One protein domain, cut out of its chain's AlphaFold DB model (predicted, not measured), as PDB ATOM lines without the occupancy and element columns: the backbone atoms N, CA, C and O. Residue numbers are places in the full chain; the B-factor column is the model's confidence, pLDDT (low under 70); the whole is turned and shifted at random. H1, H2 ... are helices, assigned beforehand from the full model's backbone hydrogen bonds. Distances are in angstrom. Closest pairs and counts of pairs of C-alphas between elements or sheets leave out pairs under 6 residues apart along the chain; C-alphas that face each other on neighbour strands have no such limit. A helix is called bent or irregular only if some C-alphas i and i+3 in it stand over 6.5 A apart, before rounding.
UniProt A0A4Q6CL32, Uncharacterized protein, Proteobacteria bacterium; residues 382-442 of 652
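What this domain is: This is residues 382 to 442 of the 652 residues of an uncharacterized protein of Proteobacteria bacterium (UniProt A0A4Q6CL32). One long helix, H1, makes the longest axis, and two short helices, H2 and H3, sit near its second half, so that the centres of the three make a loose triangle. After H2 the long link of residues 417 to 431 folds back toward the first half of H1, with residues 423 to 425 passing beside it, before H3 runs the same way as H1. The printed part has 61 residues with three named helices in the order H1, H2, H3 and no named strand, and its class is all helix. It is compact, with a radius of gyration of the C-alphas of 11.5 A, yet elongated in outline, spanning 35 by 20 by 19 A.

How they stand to each other: H1, residues 382 to 402, is the longest helix, with 21 residues. H2, residues 410 to 416, is close to H1 but not clearly touching, and the closest C-alphas, those of Ile 399 and Asp 412, are 6.6 A apart. H1 and H2 stand at a steep tilt of 62 degrees and run opposite ways. H3, residues 432 to 439, only just touches H1, with 3 pairs of C-alphas within 8 A, and H1 takes part with residues 396 to 400 alone. The closest C-alphas of H1 and H3 are those of Glu 400 and Leu 437, 7.2 A apart. H1 and H3 run the same way at a steep tilt of 38 degrees. H2 and H3 are close but not clearly touching, with the closest C-alphas, those of Leu 416 and Ile 434, 6.3 A apart. They run opposite ways at a steep tilt of 51 degrees. In H1, H2 and H3 every O i to N i+4 pair is within hydrogen-bond range.

Where its parts are: H1 begins at C-alpha 382, at (44.101, 55.324, 161.254), and ends at C-alpha 402, at (47.695, 30.497, 145.146), 29.8 A away. H2 measures 9.8 A from C-alpha 410 to C-alpha 416. H3 measures 10.8 A from C-alpha 432 to C-alpha 439, and the latter is at (62.827, 34.868, 145.882). No helix is bent or irregular.

The domain as a whole: The two C-alphas farthest apart are those of Gly 383 and Asp 442, at 36.4 A. The printed part has no cut. The link from H1 to H2, 7 residues, is short, and the link from H2 to H3, 15 residues, is long. The C-alphas of residues 417 to 431, a stretch with no named element, lie 6 to 15 A from the mean of all C-alphas. The mean pLDDT of the printed part is 92.9, and no printed residue is under 70.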
ATOM      1  N   GLU A 382      43.862  56.673 160.726       91.12
ATOM      2  CA  GLU A 382      44.101  55.324 161.254       91.12
ATOM      3  C   GLU A 382      42.992  54.332 160.866       91.12
ATOM      4  O   GLU A 382      43.278  53.158 160.624       91.12
ATOM      5  N   GLY A 383      41.746  54.794 160.713       92.19
ATOM      6  CA  GLY A 383      40.647  53.976 160.187       92.19
ATOM      7  C   GLY A 383      40.927  53.487 158.764       92.19
ATOM      8  O   GLY A 383      40.843  52.289 158.483       92.19
ATOM      9  N   ALA A 384      41.363  54.401 157.894       88.94
ATOM     10  CA  ALA A 384      41.764  54.085 156.524       88.94
ATOM     11  C   ALA A 384      43.014  53.180 156.475       88.94
ATOM     12  O   ALA A 384      43.041  52.200 155.728       88.94
ATOM     13  N   LYS A 385      44.028  53.446 157.318       91.00
ATOM     14  CA  LYS A 385      45.214  52.579 157.465       91.00
ATOM     15  C   LYS A 385      44.831  51.165 157.913       91.00
ATOM     16  O   LYS A 385      45.393  50.197 157.405       91.00
ATOM     17  N   TYR A 386      43.865  51.013 158.822       93.62
ATOM     18  CA  TYR A 386      43.358  49.702 159.231       93.62
ATOM     19  C   TYR A 386      42.693  48.941 158.080       93.62
ATOM     20  O   TYR A 386      43.065  47.795 157.835       93.62
ATOM     21  N   GLN A 387      41.759  49.571 157.358       92.81
ATOM     22  CA  GLN A 387      41.067  48.940 156.223       92.81
ATOM     23  C   GLN A 387      42.056  48.481 155.146       92.81
ATOM     24  O   GLN A 387      41.956  47.361 154.647       92.81
ATOM     25  N   ARG A 388      43.060  49.315 154.847       93.25
ATOM     26  CA  ARG A 388      44.138  48.974 153.917       93.25
ATOM     27  C   ARG A 388      44.937  47.757 154.391       93.25
ATOM     28  O   ARG A 388      45.086  46.816 153.626       93.25
ATOM     29  N   ARG A 389      45.377  47.733 155.658       94.00
ATOM     30  CA  ARG A 389      46.104  46.584 156.235       94.00
ATOM     31  C   ARG A 389      45.292  45.289 156.205       94.00
ATOM     32  O   ARG A 389      45.855  44.240 155.922       94.00
ATOM     33  N   GLU A 390      43.991  45.333 156.493       91.69
ATOM     34  CA  GLU A 390      43.132  44.140 156.421       91.69
ATOM     35  C   GLU A 390      43.044  43.606 154.985       91.69
ATOM     36  O   GLU A 390      43.348  42.436 154.748       91.69
ATOM     37  N   SER A 391      42.727  44.481 154.026       93.50
ATOM     38  CA  SER A 391      42.628  44.135 152.605       93.50
ATOM     39  C   SER A 391      43.947  43.589 152.047       93.50
ATOM     40  O   SER A 391      43.962  42.537 151.405       93.50
ATOM     41  N   ASP A 392      45.058  44.272 152.322       96.31
ATOM     42  CA  ASP A 392      46.390  43.906 151.840       96.31
ATOM     43  C   ASP A 392      46.851  42.559 152.417       96.31
ATOM     44  O   ASP A 392      47.349  41.701 151.688       96.31
ATOM     45  N   MET A 393      46.655  42.333 153.720       94.38
ATOM     46  CA  MET A 393      47.042  41.081 154.381       94.38
ATOM     47  C   MET A 393      46.170  39.899 153.960       94.38
ATOM     48  O   MET A 393      46.687  38.787 153.799       94.38
ATOM     49  N   ARG A 394      44.875  40.126 153.704       93.06
ATOM     50  CA  ARG A 394      44.003  39.125 153.081       93.06
ATOM     51  C   ARG A 394      44.514  38.774 151.683       93.06
ATOM     52  O   ARG A 394      44.767  37.599 151.416       93.06
ATOM     53  N   ARG A 395      44.776  39.775 150.832       96.38
ATOM     54  CA  ARG A 395      45.248  39.557 149.457       96.38
ATOM     55  C   ARG A 395      46.615  38.874 149.389       96.38
ATOM     56  O   ARG A 395      46.806  37.965 148.586       96.38
ATOM     57  N   LEU A 396      47.551  39.241 150.261       96.12
ATOM     58  CA  LEU A 396      48.859  38.586 150.331       96.12
ATOM     59  C   LEU A 396      48.743  37.116 150.770       96.12
ATOM     60  O   LEU A 396      49.467  36.266 150.259       96.12
ATOM     61  N   SER A 397      47.801  36.796 151.660       93.12
ATOM     62  CA  SER A 397      47.540  35.418 152.108       93.12
ATOM     63  C   SER A 397      46.836  34.570 151.031       93.12
ATOM     64  O   SER A 397      47.133  33.379 150.884       93.12
ATOM     65  N   GLU A 398      45.958  35.180 150.222       94.94
ATOM     66  CA  GLU A 398      45.410  34.576 148.996       94.94
ATOM     67  C   GLU A 398      46.531  34.246 147.999       94.94
ATOM     68  O   GLU A 398      46.619  33.110 147.530       94.94
ATOM     69  N   ILE A 399      47.425  35.204 147.719       96.62
ATOM     70  CA  ILE A 399      48.561  35.039 146.798       96.62
ATOM     71  C   ILE A 399      49.545  33.979 147.311       96.62
ATOM     72  O   ILE A 399      49.956  33.118 146.537       96.62
ATOM     73  N   GLU A 400      49.874  33.972 148.608       94.19
ATOM     74  CA  GLU A 400      50.732  32.946 149.217       94.19
ATOM     75  C   GLU A 400      50.138  31.534 149.062       94.19
ATOM     76  O   GLU A 400      50.868  30.561 148.851       94.19
ATOM     77  N   THR A 401      48.814  31.409 149.162       93.44
ATOM     78  CA  THR A 401      48.109  30.135 148.963       93.44
ATOM     79  C   THR A 401      48.086  29.748 147.485       93.44
ATOM     80  O   THR A 401      48.400  28.609 147.140       93.44
ATOM     81  N   LYS A 402      47.772  30.700 146.598       95.50
ATOM     82  CA  LYS A 402      47.695  30.497 145.146       95.50
ATOM     83  C   LYS A 402      49.043  30.105 144.548       95.50
ATOM     84  O   LYS A 402      49.089  29.149 143.784       95.50
ATOM     85  N   ALA A 403      50.135  30.755 144.955       93.38
ATOM     86  CA  ALA A 403      51.493  30.479 144.477       93.38
ATOM     87  C   ALA A 403      51.968  29.033 144.734       93.38
ATOM     88  O   ALA A 403      52.878  28.560 144.061       93.38
ATOM     89  N   LYS A 404      51.351  28.321 145.690       91.75
ATOM     90  CA  LYS A 404      51.635  26.906 146.002       91.75
ATOM     91  C   LYS A 404      50.840  25.924 145.128       91.75
ATOM     92  O   LYS A 404      51.103  24.727 145.184       91.75
ATOM     93  N   LEU A 405      49.853  26.410 144.369       92.06
ATOM     94  CA  LEU A 405      48.862  25.601 143.645       92.06
ATOM     95  C   LEU A 405      48.776  25.930 142.145       92.06
ATOM     96  O   LEU A 405      48.409  25.062 141.356       92.06
ATOM     97  N   ALA A 406      49.068  27.170 141.748       91.62
ATOM     98  CA  ALA A 406      48.905  27.672 140.387       91.62
ATOM     99  C   ALA A 406      49.821  28.875 140.100       91.62
ATOM    100  O   ALA A 406      50.390  29.490 141.005       91.62
ATOM    101  N   ALA A 407      49.918  29.253 138.823       91.94
ATOM    102  CA  ALA A 407      50.543  30.507 138.418       91.94
ATOM    103  C   ALA A 407      49.772  31.731 138.958       91.94
ATOM    104  O   ALA A 407      48.547  31.711 139.114       91.94
ATOM    105  N   LEU A 408      50.509  32.809 139.230       96.31
ATOM    106  CA  LEU A 408      49.958  34.107 139.619       96.31
ATOM    107  C   LEU A 408      49.453  34.864 138.380       96.31
ATOM    108  O   LEU A 408      50.043  34.740 137.308       96.31
ATOM    109  N   THR A 409      48.360  35.622 138.515       96.50
ATOM    110  CA  THR A 409      47.860  36.487 137.426       96.50
ATOM    111  C   THR A 409      48.612  37.815 137.390       96.50
ATOM    112  O   THR A 409      49.376  38.130 138.303       96.50
ATOM    113  N   ILE A 410      48.381  38.623 136.353       96.88
ATOM    114  CA  ILE A 410      49.004  39.946 136.219       96.88
ATOM    115  C   ILE A 410      48.679  40.817 137.442       96.88
ATOM    116  O   ILE A 410      49.566  41.461 137.991       96.88
ATOM    117  N   GLU A 411      47.446  40.773 137.945       97.00
ATOM    118  CA  GLU A 411      47.002  41.515 139.132       97.00
ATOM    119  C   GLU A 411      47.709  41.040 140.410       97.00
ATOM    120  O   GLU A 411      48.094  41.857 141.247       97.00
ATOM    121  N   ASP A 412      47.926  39.727 140.554       97.69
ATOM    122  CA  ASP A 412      48.686  39.166 141.678       97.69
ATOM    123  C   ASP A 412      50.151  39.612 141.638       97.69
ATOM    124  O   ASP A 412      50.723  39.945 142.674       97.69
ATOM    125  N   LEU A 413      50.756  39.634 140.444       97.38
ATOM    126  CA  LEU A 413      52.127  40.092 140.238       97.38
ATOM    127  C   LEU A 413      52.260  41.592 140.502       97.38
ATOM    128  O   LEU A 413      53.155  41.998 141.237       97.38
ATOM    129  N   ARG A 414      51.345  42.416 139.983       96.75
ATOM    130  CA  ARG A 414      51.317  43.864 140.237       96.75
ATOM    131  C   ARG A 414      51.204  44.191 141.722       96.75
ATOM    132  O   ARG A 414      51.908  45.079 142.197       96.75
ATOM    133  N   PHE A 415      50.376  43.443 142.453       97.31
ATOM    134  CA  PHE A 415      50.273  43.553 143.905       97.31
ATOM    135  C   PHE A 415      51.570  43.100 144.597       97.31
ATOM    136  O   PHE A 415      52.158  43.874 145.347       97.31
ATOM    137  N   LEU A 416      52.068  41.890 144.309       97.00
ATOM    138  CA  LEU A 416      53.268  41.316 144.940       97.00
ATOM    139  C   LEU A 416      54.545  42.141 144.691       97.00
ATOM    140  O   LEU A 416      55.418  42.214 145.557       97.00
ATOM    141  N   TYR A 417      54.669  42.752 143.514       94.75
ATOM    142  CA  TYR A 417      55.776  43.643 143.165       94.75
ATOM    143  C   TYR A 417      55.527  45.112 143.546       94.75
ATOM    144  O   TYR A 417      56.412  45.930 143.313       94.75
ATOM    145  N   GLU A 418      54.389  45.431 144.179       92.50
ATOM    146  CA  GLU A 418      54.024  46.769 144.680       92.50
ATOM    147  C   GLU A 418      53.995  47.857 143.587       92.50
ATOM    148  O   GLU A 418      54.266  49.032 143.836       92.50
ATOM    149  N   ILE A 419      53.639  47.456 142.362       90.88
ATOM    150  CA  ILE A 419      53.668  48.291 141.150       90.88
ATOM    151  C   ILE A 419      52.673  49.454 141.235       90.88
ATOM    152  O   ILE A 419      52.969  50.573 140.813       90.88
ATOM    153  N   ASP A 420      51.480  49.186 141.768       88.56
ATOM    154  CA  ASP A 420      50.407  50.175 141.886       88.56
ATOM    155  C   ASP A 420      50.496  50.959 143.204       88.56
ATOM    156  O   ASP A 420      50.356  52.192 143.214       88.56
ATOM    157  N   ALA A 421      50.767  50.253 144.308       87.06
ATOM    158  CA  ALA A 421      50.997  50.815 145.635       87.06
ATOM    159  C   ALA A 421      51.770  49.833 146.555       87.06
ATOM    160  O   ALA A 421      51.691  48.623 146.338       87.06
ATOM    161  N   PRO A 422      52.438  50.318 147.626       88.75
ATOM    162  CA  PRO A 422      53.086  49.470 148.639       88.75
ATOM    163  C   PRO A 422      52.099  48.547 149.365       88.75
ATOM    164  O   PRO A 422      50.929  48.905 149.491       88.75
ATOM    165  N   ILE A 423      52.547  47.431 149.938       93.00
ATOM    166  CA  ILE A 423      51.710  46.550 150.777       93.00
ATOM    167  C   ILE A 423      51.804  46.976 152.253       93.00
ATOM    168  O   ILE A 423      52.895  47.075 152.810       93.00
ATOM    169  N   SER A 424      50.663  47.198 152.921       91.31
ATOM    170  CA  SER A 424      50.606  47.544 154.353       91.31
ATOM    171  C   SER A 424      50.270  46.326 155.218       91.31
ATOM    172  O   SER A 424      49.193  45.756 155.084       91.31
ATOM    173  N   GLY A 425      51.142  45.960 156.163       90.69
ATOM    174  CA  GLY A 425      50.884  44.910 157.165       90.69
ATOM    175  C   GLY A 425      50.622  45.447 158.578       90.69
ATOM    176  O   GLY A 425      50.740  46.646 158.829       90.69
ATOM    177  N   PHE A 426      50.277  44.566 159.528       88.06
ATOM    178  CA  PHE A 426      50.158  44.924 160.955       88.06
ATOM    179  C   PHE A 426      51.488  44.843 161.727       88.06
ATOM    180  O   PHE A 426      51.528  45.278 162.886       88.06
ATOM    181  N   GLY A 427      52.543  44.307 161.103       83.56
ATOM    182  CA  GLY A 427      53.913  44.297 161.616       83.56
ATOM    183  C   GLY A 427      54.600  45.670 161.594       83.56
ATOM    184  O   GLY A 427      54.039  46.665 161.146       83.56
ATOM    185  N   TYR A 428      55.834  45.714 162.104       78.75
ATOM    186  CA  TYR A 428      56.626  46.947 162.255       78.75
ATOM    187  C   TYR A 428      57.377  47.386 160.988       78.75
ATOM    188  O   TYR A 428      57.954  48.468 160.965       78.75
ATOM    189  N   GLY A 429      57.398  46.549 159.953       85.38
ATOM    190  CA  GLY A 429      58.099  46.802 158.700       85.38
ATOM    191  C   GLY A 429      57.424  46.081 157.540       85.38
ATOM    192  O   GLY A 429      56.285  45.623 157.656       85.38
ATOM    193  N   LYS A 430      58.137  45.974 156.419       88.62
ATOM    194  CA  LYS A 430      57.663  45.272 155.223       88.62
ATOM    195  C   LYS A 430      57.371  43.801 155.531       88.62
ATOM    196  O   LYS A 430      58.178  43.147 156.188       88.62
ATOM    197  N   ASP A 431      56.241  43.285 155.048       92.31
ATOM    198  CA  ASP A 431      55.869  41.883 155.266       92.31
ATOM    199  C   ASP A 431      56.917  40.961 154.602       92.31
ATOM    200  O   ASP A 431      57.096  41.027 153.379       92.31
ATOM    201  N   PRO A 432      57.625  40.101 155.364       90.88
ATOM    202  CA  PRO A 432      58.708  39.284 154.820       90.88
ATOM    203  C   PRO A 432      58.223  38.276 153.774       90.88
ATOM    204  O   PRO A 432      59.001  37.896 152.899       90.88
ATOM    205  N   ARG A 433      56.929  37.918 153.771       93.56
ATOM    206  CA  ARG A 433      56.329  37.056 152.742       93.56
ATOM    207  C   ARG A 433      56.497  37.617 151.336       93.56
ATOM    208  O   ARG A 433      56.609  36.844 150.395       93.56
ATOM    209  N   ILE A 434      56.551  38.942 151.184       94.69
ATOM    210  CA  ILE A 434      56.785  39.598 149.891       94.69
ATOM    211  C   ILE A 434      58.164  39.200 149.346       94.69
ATOM    212  O   ILE A 434      58.292  38.858 148.173       94.69
ATOM    213  N   ALA A 435      59.193  39.200 150.199       93.56
ATOM    214  CA  ALA A 435      60.541  38.789 149.816       93.56
ATOM    215  C   ALA A 435      60.618  37.273 149.568       93.56
ATOM    216  O   ALA A 435      61.137  36.858 148.536       93.56
ATOM    217  N   GLU A 436      60.038  36.460 150.459       93.56
ATOM    218  CA  GLU A 436      59.977  34.996 150.316       93.56
ATOM    219  C   GLU A 436      59.299  34.568 148.999       93.56
ATOM    220  O   GLU A 436      59.827  33.733 148.266       93.56
ATOM    221  N   LEU A 437      58.152  35.172 148.663       95.19
ATOM    222  CA  LEU A 437      57.399  34.878 147.440       95.19
ATOM    223  C   LEU A 437      58.113  35.359 146.175       95.19
ATOM    224  O   LEU A 437      57.967  34.723 145.138       95.19
ATOM    225  N   LYS A 438      58.882  36.454 146.236       95.44
ATOM    226  CA  LYS A 438      59.675  36.952 145.097       95.44
ATOM    227  C   LYS A 438      60.967  36.156 144.887       95.44
ATOM    228  O   LYS A 438      61.406  36.030 143.750       95.44
ATOM    229  N   ALA A 439      61.555  35.594 145.945       94.75
ATOM    230  CA  ALA A 439      62.827  34.868 145.882       94.75
ATOM    231  C   ALA A 439      62.775  33.572 145.050       94.75
ATOM    232  O   ALA A 439      63.798  33.142 144.524       94.75
ATOM    233  N   VAL A 440      61.595  32.959 144.911       93.94
ATOM    234  CA  VAL A 440      61.377  31.726 144.126       93.94
ATOM    235  C   VAL A 440      60.869  31.989 142.700       93.94
ATOM    236  O   VAL A 440      60.418  31.063 142.028       93.94
ATOM    237  N   ARG A 441      60.884  33.248 142.242       94.44
ATOM    238  CA  ARG A 441      60.317  33.673 140.953       94.44
ATOM    239  C   ARG A 441      61.384  34.212 140.014       94.44
ATOM    240  O   ARG A 441      62.459  34.622 140.438       94.44
ATOM    241  N   ASP A 442      61.057  34.232 138.727       94.75
ATOM    242  CA  ASP A 442      61.876  34.866 137.700       94.75
ATOM    243  C   ASP A 442      61.422  36.324 137.503       94.75
ATOM    244  O   ASP A 442      60.411  36.565 136.832       94.75
TER     245      ASP A 442